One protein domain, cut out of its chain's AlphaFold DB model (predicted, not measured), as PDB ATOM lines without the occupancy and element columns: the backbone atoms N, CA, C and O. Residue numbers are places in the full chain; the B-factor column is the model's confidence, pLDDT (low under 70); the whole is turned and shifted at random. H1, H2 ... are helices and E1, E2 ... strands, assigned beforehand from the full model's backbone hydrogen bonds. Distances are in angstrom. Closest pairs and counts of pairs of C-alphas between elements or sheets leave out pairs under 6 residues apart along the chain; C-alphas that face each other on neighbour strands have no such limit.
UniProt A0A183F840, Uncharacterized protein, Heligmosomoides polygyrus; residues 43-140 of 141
ATOM      1  N   ILE A  43     105.386 127.727  80.708       87.69
ATOM      2  CA  ILE A  43     104.357 127.333  81.677       87.69
ATOM      3  C   ILE A  43     103.771 125.997  81.221       87.69
ATOM      4  O   ILE A  43     103.042 125.928  80.225       87.69
ATOM      5  N   VAL A  44     104.134 124.923  81.916       88.88
ATOM      6  CA  VAL A  44     103.873 123.543  81.506       88.88
ATOM      7  C   VAL A  44     102.853 122.884  82.424       88.88
ATOM      8  O   VAL A  44     103.048 122.794  83.633       88.88
ATOM      9  N   PHE A  45     101.806 122.312  81.833       89.50
ATOM     10  CA  PHE A  45     100.906 121.396  82.525       89.50
ATOM     11  C   PHE A  45     101.283 119.939  82.221       89.50
ATOM     12  O   PHE A  45     101.341 119.519  81.060       89.50
ATOM     13  N   LEU A  46     101.543 119.156  83.272       89.31
ATOM     14  CA  LEU A  46     101.954 117.753  83.169       89.31
ATOM     15  C   LEU A  46     100.779 116.806  83.420       89.31
ATOM     16  O   LEU A  46     100.270 116.678  84.531       89.31
ATOM     17  N   CYS A  47     100.409 116.074  82.379       89.25
ATOM     18  CA  CYS A  47      99.244 115.212  82.332       89.25
ATOM     19  C   CYS A  47      99.655 113.728  82.369       89.25
ATOM     20  O   CYS A  47     100.423 113.251  81.529       89.25
ATOM     21  N   GLY A  48      99.173 112.999  83.382       85.88
ATOM     22  CA  GLY A  48      99.517 111.587  83.603       85.88
ATOM     23  C   GLY A  48     100.855 111.332  84.305       85.88
ATOM     24  O   GLY A  48     101.365 110.213  84.258       85.88
ATOM     25  N   PHE A  49     101.438 112.349  84.940       87.44
ATOM     26  CA  PHE A  49     102.657 112.224  85.742       87.44
ATOM     27  C   PHE A  49     102.308 112.052  87.222       87.44
ATOM     28  O   PHE A  49     101.421 112.727  87.740       87.44
ATOM     29  N   SER A  50     103.031 111.172  87.913       86.88
ATOM     30  CA  SER A  50     102.932 111.032  89.371       86.88
ATOM     31  C   SER A  50     103.537 112.239  90.097       86.88
ATOM     32  O   SER A  50     104.410 112.921  89.561       86.88
ATOM     33  N   ASP A  51     103.154 112.475  91.356       88.69
ATOM     34  CA  ASP A  51     103.734 113.552  92.184       88.69
ATOM     35  C   ASP A  51     105.251 113.465  92.289       88.69
ATOM     36  O   ASP A  51     105.953 114.475  92.272       88.69
ATOM     37  N   ARG A  52     105.773 112.236  92.358       90.69
ATOM     38  CA  ARG A  52     107.211 111.986  92.361       90.69
ATOM     39  C   ARG A  52     107.865 112.492  91.075       90.69
ATOM     40  O   ARG A  52     108.851 113.215  91.165       90.69
ATOM     41  N   GLU A  53     107.317 112.139  89.914       89.19
ATOM     42  CA  GLU A  53     107.842 112.582  88.615       89.19
ATOM     43  C   GLU A  53     107.716 114.104  88.448       89.19
ATOM     44  O   GLU A  53     108.657 114.745  87.987       89.19
ATOM     45  N   ARG A  54     106.592 114.699  88.873       89.88
ATOM     46  CA  ARG A  54     106.379 116.155  88.826       89.88
ATOM     47  C   ARG A  54     107.410 116.906  89.668       89.88
ATOM     48  O   ARG A  54     108.035 117.840  89.172       89.88
ATOM     49  N   ARG A  55     107.639 116.471  90.913       90.19
ATOM     50  CA  ARG A  55     108.672 117.054  91.790       90.19
ATOM     51  C   ARG A  55     110.073 116.902  91.211       90.19
ATOM     52  O   ARG A  55     110.873 117.827  91.294       90.19
ATOM     53  N   GLU A  56     110.373 115.747  90.625       90.12
ATOM     54  CA  GLU A  56     111.670 115.506  90.000       90.12
ATOM     55  C   GLU A  56     111.911 116.433  88.802       90.12
ATOM     56  O   GLU A  56     112.986 117.021  88.702       90.12
ATOM     57  N   LEU A  57     110.910 116.609  87.937       88.31
ATOM     58  CA  LEU A  57     110.993 117.521  86.796       88.31
ATOM     59  C   LEU A  57     111.114 118.980  87.240       88.31
ATOM     60  O   LEU A  57     111.989 119.675  86.733       88.31
ATOM     61  N   ARG A  58     110.324 119.409  88.235       88.38
ATOM     62  CA  ARG A  58     110.446 120.747  88.846       88.38
ATOM     63  C   ARG A  58     111.859 121.000  89.353       88.38
ATOM     64  O   ARG A  58     112.413 122.054  89.096       88.38
ATOM     65  N   ARG A  59     112.464 120.022  90.034       88.38
ATOM     66  CA  ARG A  59     113.830 120.157  90.555       88.38
ATOM     67  C   ARG A  59     114.878 120.234  89.443       88.38
ATOM     68  O   ARG A  59     115.838 120.975  89.584       88.38
ATOM     69  N   ARG A  60     114.734 119.433  88.382       87.94
ATOM     70  CA  ARG A  60     115.713 119.377  87.282       87.94
ATOM     71  C   ARG A  60     115.667 120.609  86.376       87.94
ATOM     72  O   ARG A  60     116.705 120.993  85.865       87.94
ATOM     73  N   TRP A  61     114.487 121.196  86.187       84.31
ATOM     74  CA  TRP A  61     114.241 122.236  85.182       84.31
ATOM     75  C   TRP A  61     113.662 123.523  85.788       84.31
ATOM     76  O   TRP A  61     112.911 124.228  85.123       84.31
ATOM     77  N   ALA A  62     113.987 123.818  87.052       82.75
ATOM     78  CA  ALA A  62     113.397 124.922  87.820       82.75
ATOM     79  C   ALA A  62     113.583 126.305  87.170       82.75
ATOM     80  O   ALA A  62     112.758 127.190  87.364       82.75
ATOM     81  N   GLU A  63     114.666 126.488  86.413       79.69
ATOM     82  CA  GLU A  63     115.012 127.762  85.768       79.69
ATOM     83  C   GLU A  63     114.336 127.941  84.397       79.69
ATOM     84  O   GLU A  63     114.200 129.062  83.912       79.69
ATOM     85  N   GLU A  64     113.883 126.847  83.778       80.06
ATOM     86  CA  GLU A  64     113.365 126.840  82.402       80.06
ATOM     87  C   GLU A  64     111.850 126.595  82.331       80.06
ATOM     88  O   GLU A  64     111.171 127.115  81.435       80.06
ATOM     89  N   LEU A  65     111.312 125.797  83.261       85.38
ATOM     90  CA  LEU A  65     109.927 125.334  83.257       85.38
ATOM     91  C   LEU A  65     109.189 125.762  84.528       85.38
ATOM     92  O   LEU A  65     109.547 125.370  85.637       85.38
ATOM     93  N   ASP A  66     108.071 126.455  84.345       88.94
ATOM     94  CA  ASP A  66     107.078 126.683  85.388       88.94
ATOM     95  C   ASP A  66     105.996 125.592  85.306       88.94
ATOM     96  O   ASP A  66     105.148 125.594  84.413       88.94
ATOM     97  N   ILE A  67     106.064 124.594  86.193       89.06
ATOM     98  CA  ILE A  67     105.147 123.445  86.174       89.06
ATOM     99  C   ILE A  67     103.933 123.719  87.061       89.06
ATOM    100  O   ILE A  67     104.011 123.590  88.291       89.06
ATOM    101  N   VAL A  68     102.790 123.965  86.425       90.62
ATOM    102  CA  VAL A  68     101.511 124.245  87.092       90.62
ATOM    103  C   VAL A  68     100.689 122.978  87.341       90.62
ATOM    104  O   VAL A  68     100.843 121.960  86.660       90.62
ATOM    105  N   GLU A  69      99.812 123.033  88.344       87.69
ATOM    106  CA  GLU A  69      98.964 121.898  88.759       87.69
ATOM    107  C   GLU A  69      97.565 121.932  88.153       87.69
ATOM    108  O   GLU A  69      96.900 120.899  88.101       87.69
ATOM    109  N   GLU A  70      97.153 123.087  87.637       86.19
ATOM    110  CA  GLU A  70      95.846 123.313  87.037       86.19
ATOM    111  C   GLU A  70      96.000 123.871  85.622       86.19
ATOM    112  O   GLU A  70      96.931 124.622  85.323       86.19
ATOM    113  N   VAL A  71      95.081 123.490  84.733       83.44
ATOM    114  CA  VAL A  71      95.044 124.031  83.372       83.44
ATOM    115  C   VAL A  71      94.397 125.408  83.416       83.44
ATOM    116  O   VAL A  71      93.235 125.543  83.787       83.44
ATOM    117  N   SER A  72      95.139 126.419  82.982       82.81
ATOM    118  CA  SER A  72      94.669 127.796  82.864       82.81
ATOM    119  C   SER A  72      95.020 128.373  81.490       82.81
ATOM    120  O   SER A  72      95.737 127.762  80.695       82.81
ATOM    121  N   THR A  73      94.548 129.587  81.214       80.38
ATOM    122  CA  THR A  73      94.887 130.329  79.991       80.38
ATOM    123  C   THR A  73      96.353 130.764  79.925       80.38
ATOM    124  O   THR A  73      96.809 131.157  78.853       80.38
ATOM    125  N   SER A  74      97.102 130.695  81.034       80.38
ATOM    126  CA  SER A  74      98.539 130.982  81.049       80.38
ATOM    127  C   SER A  74      99.397 129.774  80.671       80.38
ATOM    128  O   SER A  74     100.575 129.953  80.371       80.38
ATOM    129  N   VAL A  75      98.832 128.559  80.645       84.94
ATOM    130  CA  VAL A  75      99.556 127.354  80.219       84.94
ATOM    131  C   VAL A  75      99.982 127.506  78.767       84.94
ATOM    132  O   VAL A  75      99.157 127.692  77.876       84.94
ATOM    133  N   THR A  76     101.282 127.386  78.518       83.44
ATOM    134  CA  THR A  76     101.831 127.474  77.164       83.44
ATOM    135  C   THR A  76     102.063 126.106  76.541       83.44
ATOM    136  O   THR A  76     102.086 126.013  75.316       83.44
ATOM    137  N   HIS A  77     102.243 125.056  77.351       83.56
ATOM    138  CA  HIS A  77     102.503 123.695  76.883       83.56
ATOM    139  C   HIS A  77     101.784 122.660  77.748       83.56
ATOM    140  O   HIS A  77     101.788 122.742  78.975       83.56
ATOM    141  N   ILE A  78     101.229 121.631  77.108       85.44
ATOM    142  CA  ILE A  78     100.636 120.479  77.793       85.44
ATOM    143  C   ILE A  78     101.441 119.239  77.421       85.44
ATOM    144  O   ILE A  78     101.543 118.889  76.246       85.44
ATOM    145  N   VAL A  79     101.997 118.540  78.407       84.69
ATOM    146  CA  VAL A  79     102.738 117.294  78.175       84.69
ATOM    147  C   VAL A  79     101.894 116.126  78.648       84.69
ATOM    148  O   VAL A  79     101.587 116.025  79.832       84.69
ATOM    149  N   VAL A  80     101.543 115.224  77.735       86.44
ATOM    150  CA  VAL A  80     100.687 114.068  78.033       86.44
ATOM    151  C   VAL A  80     101.512 112.788  78.005       86.44
ATOM    152  O   VAL A  80     102.146 112.442  76.998       86.44
ATOM    153  N   LYS A  81     101.487 112.048  79.114       84.62
ATOM    154  CA  LYS A  81     102.010 110.682  79.170       84.62
ATOM    155  C   LYS A  81     100.976 109.722  78.553       84.62
ATOM    156  O   LYS A  81      99.785 109.867  78.805       84.62
ATOM    157  N   PRO A  82     101.372 108.747  77.724       81.56
ATOM    158  CA  PRO A  82     100.427 107.754  77.227       81.56
ATOM    159  C   PRO A  82      99.945 106.852  78.371       81.56
ATOM    160  O   PRO A  82     100.769 106.505  79.227       81.56
ATOM    161  N   PRO A  83      98.684 106.388  78.346       82.31
ATOM    162  CA  PRO A  83      98.240 105.338  79.250       82.31
ATOM    163  C   PRO A  83      99.059 104.060  79.024       82.31
ATOM    164  O   PRO A  83      99.397 103.682  77.896       82.31
ATOM    165  N   THR A  84      99.386 103.376  80.112       81.25
ATOM    166  CA  THR A  84     100.080 102.088  80.131       81.25
ATOM    167  C   THR A  84      99.133 100.983  80.590       81.25
ATOM    168  O   THR A  84      98.111 101.240  81.215       81.25
ATOM    169  N   LYS A  85      99.491  99.713  80.351       77.44
ATOM    170  CA  LYS A  85      98.693  98.559  80.819       77.44
ATOM    171  C   LYS A  85      98.508  98.511  82.346       77.44
ATOM    172  O   LYS A  85      97.675  97.755  82.829       77.44
ATOM    173  N   LYS A  86      99.319  99.262  83.101       78.19
ATOM    174  CA  LYS A  86      99.247  99.347  84.564       78.19
ATOM    175  C   LYS A  86      98.231 100.392  85.036       78.19
ATOM    176  O   LYS A  86      97.815 100.344  86.191       78.19
ATOM    177  N   ASP A  87      97.811 101.297  84.154       77.50
ATOM    178  CA  ASP A  87      96.882 102.376  84.474       77.50
ATOM    179  C   ASP A  87      95.444 101.853  84.378       77.50
ATOM    180  O   ASP A  87      94.803 101.934  83.333       77.50
ATOM    181  N   LYS A  88      94.937 101.280  85.482       71.44
ATOM    182  CA  LYS A  88      93.541 100.803  85.570       71.44
ATOM    183  C   LYS A  88      92.528 101.937  85.372       71.44
ATOM    184  O   LYS A  88      91.454 101.707  84.831       71.44
ATOM    185  N   TYR A  89      92.879 103.146  85.807       77.69
ATOM    186  CA  TYR A  89      92.092 104.359  85.627       77.69
ATOM    187  C   TYR A  89      93.028 105.485  85.185       77.69
ATOM    188  O   TYR A  89      93.935 105.867  85.923       77.69
ATOM    189  N   TYR A  90      92.829 105.990  83.966       78.69
ATOM    190  CA  TYR A  90      93.615 107.088  83.411       78.69
ATOM    191  C   TYR A  90      92.689 108.286  83.151       78.69
ATOM    192  O   TYR A  90      92.015 108.315  82.113       78.69
ATOM    193  N   PRO A  91      92.623 109.267  84.076       77.38
ATOM    194  CA  PRO A  91      91.661 110.376  84.005       77.38
ATOM    195  C   PRO A  91      91.862 111.258  82.767       77.38
ATOM    196  O   PRO A  91      90.955 111.965  82.343       77.38
ATOM    197  N   TYR A  92      93.030 111.163  82.133       80.31
ATOM    198  CA  TYR A  92      93.384 111.918  80.938       80.31
ATOM    199  C   TYR A  92      93.317 111.105  79.640       80.31
ATOM    200  O   TYR A  92      93.856 111.514  78.610       80.31
ATOM    201  N   SER A  93      92.662 109.943  79.671       78.50
ATOM    202  CA  SER A  93      92.466 109.089  78.493       78.50
ATOM    203  C   SER A  93      91.742 109.830  77.374       78.50
ATOM    204  O   SER A  93      92.201 109.787  76.236       78.50
ATOM    205  N   ALA A  94      90.689 110.583  77.700       80.50
ATOM    206  CA  ALA A  94      89.953 111.394  76.732       80.50
ATOM    207  C   ALA A  94      90.864 112.395  75.998       80.50
ATOM    208  O   ALA A  94      90.824 112.469  74.773       80.50
ATOM    209  N   LEU A  95      91.737 113.103  76.726       78.62
ATOM    210  CA  LEU A  95      92.685 114.055  76.140       78.62
ATOM    211  C   LEU A  95      93.716 113.354  75.243       78.62
ATOM    212  O   LEU A  95      93.966 113.804  74.126       78.62
ATOM    213  N   PHE A  96      94.286 112.237  75.709       81.50
ATOM    214  CA  PHE A  96      95.252 111.452  74.936       81.50
ATOM    215  C   PHE A  96      94.647 110.932  73.624       81.50
ATOM    216  O   PHE A  96      95.216 111.146  72.556       81.50
ATOM    217  N   TYR A  97      93.475 110.292  73.683       79.88
ATOM    218  CA  TYR A  97      92.822 109.741  72.493       79.88
ATOM    219  C   TYR A  97      92.309 110.827  71.545       79.88
ATOM    220  O   TYR A  97      92.381 110.642  70.331       79.88
ATOM    221  N   ALA A  98      91.840 111.968  72.064       76.94
ATOM    222  CA  ALA A  98      91.455 113.107  71.232       76.94
ATOM    223  C   ALA A  98      92.651 113.657  70.438       76.94
ATOM    224  O   ALA A  98      92.519 113.913  69.242       76.94
ATOM    225  N   TYR A  99      93.823 113.772  71.075       77.38
ATOM    226  CA  TYR A  99      95.045 114.213  70.402       77.38
ATOM    227  C   TYR A  99      95.551 113.190  69.375       77.38
ATOM    228  O   TYR A  99      95.896 113.560  68.255       77.38
ATOM    229  N   GLU A 100      95.568 111.898  69.714       76.94
ATOM    230  CA  GLU A 100      95.958 110.844  68.765       76.94
ATOM    231  C   GLU A 100      95.016 110.815  67.552       76.94
ATOM    232  O   GLU A 100      95.476 110.713  66.413       76.94
ATOM    233  N   LYS A 101      93.702 110.980  67.771       76.88
ATOM    234  CA  LYS A 101      92.721 111.081  66.684       76.88
ATOM    235  C   LYS A 101      93.012 112.288  65.793       76.88
ATOM    236  O   LYS A 101      93.066 112.114  64.583       76.88
ATOM    237  N   PHE A 102      93.262 113.465  66.373       74.75
ATOM    238  CA  PHE A 102      93.657 114.666  65.627       74.75
ATOM    239  C   PHE A 102      94.924 114.448  64.788       74.75
ATOM    240  O   PHE A 102      94.953 114.810  63.615       74.75
ATOM    241  N   ARG A 103      95.953 113.811  65.362       72.50
ATOM    242  CA  ARG A 103      97.233 113.554  64.685       72.50
ATOM    243  C   ARG A 103      97.083 112.671  63.444       72.50
ATOM    244  O   ARG A 103      97.798 112.875  62.467       72.50
ATOM    245  N   HIS A 104      96.205 111.671  63.497       75.88
ATOM    246  CA  HIS A 104      96.019 110.713  62.403       75.88
ATOM    247  C   HIS A 104      94.930 111.131  61.412       75.88
ATOM    248  O   HIS A 104      95.063 110.884  60.215       75.88
ATOM    249  N   HIS A 105      93.876 111.778  61.902       71.75
ATOM    250  CA  HIS A 105      92.740 112.243  61.122       71.75
ATOM    251  C   HIS A 105      92.304 113.614  61.649       71.75
ATOM    252  O   HIS A 105      91.475 113.676  62.565       71.75
ATOM    253  N   PRO A 106      92.848 114.713  61.096       65.00
ATOM    254  CA  PRO A 106      92.429 116.058  61.465       65.00
ATOM    255  C   PRO A 106      90.993 116.293  60.973       65.00
ATOM    256  O   PRO A 106      90.748 116.759  59.867       65.00
ATOM    257  N   ASP A 107      90.028 115.902  61.799       69.81
ATOM    258  CA  ASP A 107      88.609 116.213  61.643       69.81
ATOM    259  C   ASP A 107      88.391 117.684  62.022       69.81
ATOM    260  O   ASP A 107      88.929 118.151  63.029       69.81
ATOM    261  N   GLU A 108      87.610 118.426  61.244       60.12
ATOM    262  CA  GLU A 108      87.413 119.876  61.355       60.12
ATOM    263  C   GLU A 108      86.999 120.324  62.771       60.12
ATOM    264  O   GLU A 108      87.457 121.354  63.276       60.12
ATOM    265  N   LYS A 109      86.177 119.520  63.463       60.94
ATOM    266  CA  LYS A 109      85.682 119.842  64.816       60.94
ATOM    267  C   LYS A 109      86.723 119.617  65.909       60.94
ATOM    268  O   LYS A 109      86.845 120.433  66.819       60.94
ATOM    269  N   VAL A 110      87.479 118.523  65.821       57.03
ATOM    270  CA  VAL A 110      88.557 118.198  66.771       57.03
ATOM    271  C   VAL A 110      89.748 119.131  66.537       57.03
ATOM    272  O   VAL A 110      90.389 119.583  67.486       57.03
ATOM    273  N   SER A 111      89.969 119.507  65.276       56.50
ATOM    274  CA  SER A 111      91.017 120.430  64.854       56.50
ATOM    275  C   SER A 111      90.869 121.800  65.501       56.50
ATOM    276  O   SER A 111      91.861 122.320  65.985       56.50
ATOM    277  N   ARG A 112      89.659 122.360  65.643       59.06
ATOM    278  CA  ARG A 112      89.495 123.686  66.282       59.06
ATOM    279  C   ARG A 112      90.051 123.765  67.705       59.06
ATOM    280  O   ARG A 112      90.603 124.798  68.072       59.06
ATOM    281  N   ILE A 113      89.938 122.694  68.493       61.69
ATOM    282  CA  ILE A 113      90.467 122.668  69.864       61.69
ATOM    283  C   ILE A 113      91.996 122.628  69.818       61.69
ATOM    284  O   ILE A 113      92.638 123.482  70.426       61.69
ATOM    285  N   PHE A 114      92.575 121.710  69.036       61.69
ATOM    286  CA  PHE A 114      94.030 121.551  68.889       61.69
ATOM    287  C   PHE A 114      94.704 122.600  67.989       61.69
ATOM    288  O   PHE A 114      95.924 122.636  67.916       61.69
ATOM    289  N   MET A 115      93.942 123.480  67.340       59.84
ATOM    290  CA  MET A 115      94.443 124.653  66.615       59.84
ATOM    291  C   MET A 115      94.579 125.891  67.510       59.84
ATOM    292  O   MET A 115      95.139 126.891  67.073       59.84
ATOM    293  N   SER A 116      94.079 125.849  68.749       63.50
ATOM    294  CA  SER A 116      94.364 126.908  69.720       63.50
ATOM    295  C   SER A 116      95.847 126.905  70.107       63.50
ATOM    296  O   SER A 116      96.479 125.848  70.157       63.50
ATOM    297  N   ASP A 117      96.393 128.071  70.453       58.81
ATOM    298  CA  ASP A 117      97.811 128.219  70.816       58.81
ATOM    299  C   ASP A 117      98.257 127.309  71.975       58.81
ATOM    300  O   ASP A 117      99.429 126.936  72.054       58.81
ATOM    301  N   VAL A 118      97.327 126.926  72.856       55.97
ATOM    302  CA  VAL A 118      97.583 126.069  74.023       55.97
ATOM    303  C   VAL A 118      97.571 124.587  73.638       55.97
ATOM    304  O   VAL A 118      98.493 123.839  73.969       55.97
ATOM    305  N   PHE A 119      96.546 124.140  72.909       56.88
ATOM    306  CA  PHE A 119      96.389 122.723  72.564       56.88
ATOM    307  C   PHE A 119      97.169 122.313  71.303       56.88
ATOM    308  O   PHE A 119      97.484 121.135  71.142       56.88
ATOM    309  N   GLY A 120      97.570 123.266  70.457       57.09
ATOM    310  CA  GLY A 120      98.504 123.039  69.347       57.09
ATOM    311  C   GLY A 120      99.924 122.709  69.804       57.09
ATOM    312  O   GLY A 120     100.733 122.208  69.026       57.09
ATOM    313  N   ARG A 121     100.218 122.926  71.091       63.84
ATOM    314  CA  ARG A 121     101.508 122.634  71.728       63.84
ATOM    315  C   ARG A 121     101.434 121.439  72.675       63.84
ATOM    316  O   ARG A 121     102.257 121.304  73.583       63.84
ATOM    317  N   VAL A 122     100.456 120.555  72.468       64.25
ATOM    318  CA  VAL A 122     100.394 119.276  73.179       64.25
ATOM    319  C   VAL A 122     101.562 118.395  72.729       64.25
ATOM    320  O   VAL A 122     101.696 118.046  71.556       64.25
ATOM    321  N   LEU A 123     102.410 118.019  73.684       62.28
ATOM    322  CA  LEU A 123     103.540 117.118  73.492       62.28
ATOM    323  C   LEU A 123     103.193 115.746  74.070       62.28
ATOM    324  O   LEU A 123     103.118 115.566  75.286       62.28
ATOM    325  N   VAL A 124     103.018 114.749  73.202       66.50
ATOM    326  CA  VAL A 124     102.799 113.364  73.639       66.50
ATOM    327  C   VAL A 124     104.128 112.627  73.735       66.50
ATOM    328  O   VAL A 124     104.813 112.392  72.737       66.50
ATOM    329  N   LEU A 125     104.478 112.181  74.943       60.16
ATOM    330  CA  LEU A 125     105.686 111.385  75.196       60.16
ATOM    331  C   LEU A 125     105.454 109.898  74.883       60.16
ATOM    332  O   LEU A 125     105.623 109.020  75.742       60.16
ATOM    333  N   SER A 126     105.036 109.601  73.653       57.00
ATOM    334  CA  SER A 126     104.809 108.229  73.195       57.00
ATOM    335  C   SER A 126     106.126 107.521  72.890       57.00
ATOM    336  O   SER A 126     106.897 107.946  72.045       57.00
ATOM    337  N   GLY A 127     106.376 106.373  73.520       54.22
ATOM    338  CA  GLY A 127     107.512 105.517  73.149       54.22
ATOM    339  C   GLY A 127     107.325 104.782  71.815       54.22
ATOM    340  O   GLY A 127     108.212 104.030  71.415       54.22
ATOM    341  N   ARG A 128     106.168 104.940  71.153       54.03
ATOM    342  CA  ARG A 128     105.825 104.227  69.913       54.03
ATOM    343  C   ARG A 128     106.222 104.998  68.653       54.03
ATOM    344  O   ARG A 128     106.537 104.358  67.658       54.03
ATOM    345  N   SER A 129     106.275 106.330  68.703       57.00
ATOM    346  CA  SER A 129     106.752 107.162  67.591       57.00
ATOM    347  C   SER A 129     108.245 107.478  67.731       57.00
ATOM    348  O   SER A 129     108.772 107.568  68.840       57.00
ATOM    349  N   SER A 130     108.946 107.645  66.607       60.94
ATOM    350  CA  SER A 130     110.349 108.099  66.583       60.94
ATOM    351  C   SER A 130     110.512 109.443  67.303       60.94
ATOM    352  O   SER A 130     111.398 109.593  68.140       60.94
ATOM    353  N   GLU A 131     109.586 110.368  67.057       63.81
ATOM    354  CA  GLU A 131     109.492 111.673  67.712       63.81
ATOM    355  C   GLU A 131     109.357 111.552  69.239       63.81
ATOM    356  O   GLU A 131     110.103 112.178  69.992       63.81
ATOM    357  N   GLY A 132     108.441 110.713  69.726       60.81
ATOM    358  CA  GLY A 132     108.234 110.554  71.161       60.81
ATOM    359  C   GLY A 132     109.365 109.773  71.846       60.81
ATOM    360  O   GLY A 132     109.674 110.053  73.006       60.81
ATOM    361  N   LYS A 133     110.064 108.876  71.129       64.44
ATOM    362  CA  LYS A 133     111.324 108.264  71.595       64.44
ATOM    363  C   LYS A 133     112.432 109.311  71.758       64.44
ATOM    364  O   LYS A 133     113.082 109.317  72.801       64.44
ATOM    365  N   GLN A 134     112.615 110.205  70.782       64.12
ATOM    366  CA  GLN A 134     113.607 111.289  70.846       64.12
ATOM    367  C   GLN A 134     113.302 112.267  71.987       64.12
ATOM    368  O   GLN A 134     114.165 112.524  72.824       64.12
ATOM    369  N   LYS A 135     112.050 112.732  72.093       65.62
ATOM    370  CA  LYS A 135     111.610 113.640  73.166       65.62
ATOM    371  C   LYS A 135     111.744 113.004  74.555       65.62
ATOM    372  O   LYS A 135     112.201 113.649  75.493       65.62
ATOM    373  N   ARG A 136     111.430 111.710  74.695       63.50
ATOM    374  CA  ARG A 136     111.637 110.968  75.952       63.50
ATOM    375  C   ARG A 136     113.121 110.790  76.294       63.50
ATOM    376  O   ARG A 136     113.460 110.791  77.474       63.50
ATOM    377  N   ALA A 137     113.991 110.611  75.301       65.31
ATOM    378  CA  ALA A 137     115.433 110.516  75.518       65.31
ATOM    379  C   ALA A 137     116.032 111.851  75.992       65.31
ATOM    380  O   ALA A 137     116.877 111.838  76.881       65.31
ATOM    381  N   ALA A 138     115.552 112.981  75.463       63.31
ATOM    382  CA  ALA A 138     115.966 114.314  75.905       63.31
ATOM    383  C   ALA A 138     115.655 114.564  77.392       63.31
ATOM    384  O   ALA A 138     116.491 115.096  78.104       63.31
ATOM    385  N   LEU A 139     114.510 114.082  77.890       58.22
ATOM    386  CA  LEU A 139     114.118 114.209  79.305       58.22
ATOM    387  C   LEU A 139     114.906 113.308  80.277       58.22
ATOM    388  O   LEU A 139     114.727 113.417  81.490       58.22
ATOM    389  N   ARG A 140     115.701 112.359  79.768       61.84
ATOM    390  CA  ARG A 140     116.492 111.419  80.583       61.84
ATOM    391  C   ARG A 140     117.947 111.843  80.778       61.84
ATOM    392  O   ARG A 140     118.611 111.216  81.601       61.84
TER     393      ARG A 140
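Overview. This is residues 43 to 140 of the 141 residues of an uncharacterized protein of Heligmosomoides polygyrus (UniProt A0A183F840). A small twisted sheet of four short strands stands in the middle, with H1 over one face at its E2 and E1 side, while H2 leads away beyond E4 to H3, off the sheet. H1 and H3 lie towards the two ends of the longest axis, and H4, near the end of the printed part, grazes the sheet. The 98 printed residues hold four named helices and four named strands in the order E1 H1 E2 E3 H2 H3 E4 H4; the sheet order is E2 E1 E3 E4, all parallel, and the class is mixed, helices and strands. The whole is compact, with a radius of gyration of the C-alphas of 13.6 A, and spans 39 by 32 by 27 A.

Arrangement. Start at E1, residues 43 to 47, an inner strand. Beside it find E3, residues 77 to 80, parallel at 16 degrees, with N 47 and O 79 2.8 A apart, within hydrogen-bond range. On the other side of E1 is edge strand E2, residues 65 to 68, parallel at 56 degrees, with N 44 and O 66 at 2.8 A. E4, residues 122 to 124, is the other edge strand, parallel to E3 at 29 degrees, with N 123 and O 78 at 2.8 A. The sheet is only just strongly twisted, with C-alphas up to 4.1 A off its best plane. H1, residues 51 to 60, is on one face, giving two layers, a helix layer and a sheet layer, at a height over the sheet of 9.3 A. E1, H1, E2 form a strand-helix-strand unit, two parallel neighbour strands with a helix between, and its crossover is right-handed. So is that of E3, H2, H3, E4, where H2 is residues 93 to 104 and H3 residues 108 to 114. H2 only grazes the sheet, with residues 93 to 100. With residues 98 to 102 alone it touches H3, at a steep tilt of 62 degrees, opposite ways; the closest C-alphas, of Phe 102 and Val 110, are 6.3 A apart. H4, residues 130 to 138, only grazes the sheet with residues 131 to 136, and is apart from H1. Every O i to N i+4 pair is within range in H1, H2 and H4; in H3, 2 of 3 are.

Along the chain. Find C-alpha 43 at (104.357, 127.333, 81.677); from there E1 runs 13.2 A. H1 measures 14.2 A, E2 9.3 A, E3 9.9 A, H2 16.6 A, H3 10.2 A and E4 6.4 A. H4 runs 12.5 A to C-alpha 138 at (115.966, 114.314, 75.905).

Size, cuts and confidence. The farthest C-alphas, of Arg 59 and Glu 108, are 39.4 A apart. The printed part has no cut; its long link is E3 to H2, residues 81 to 92. Look for pLDDT under 70 at residues 106 to 140.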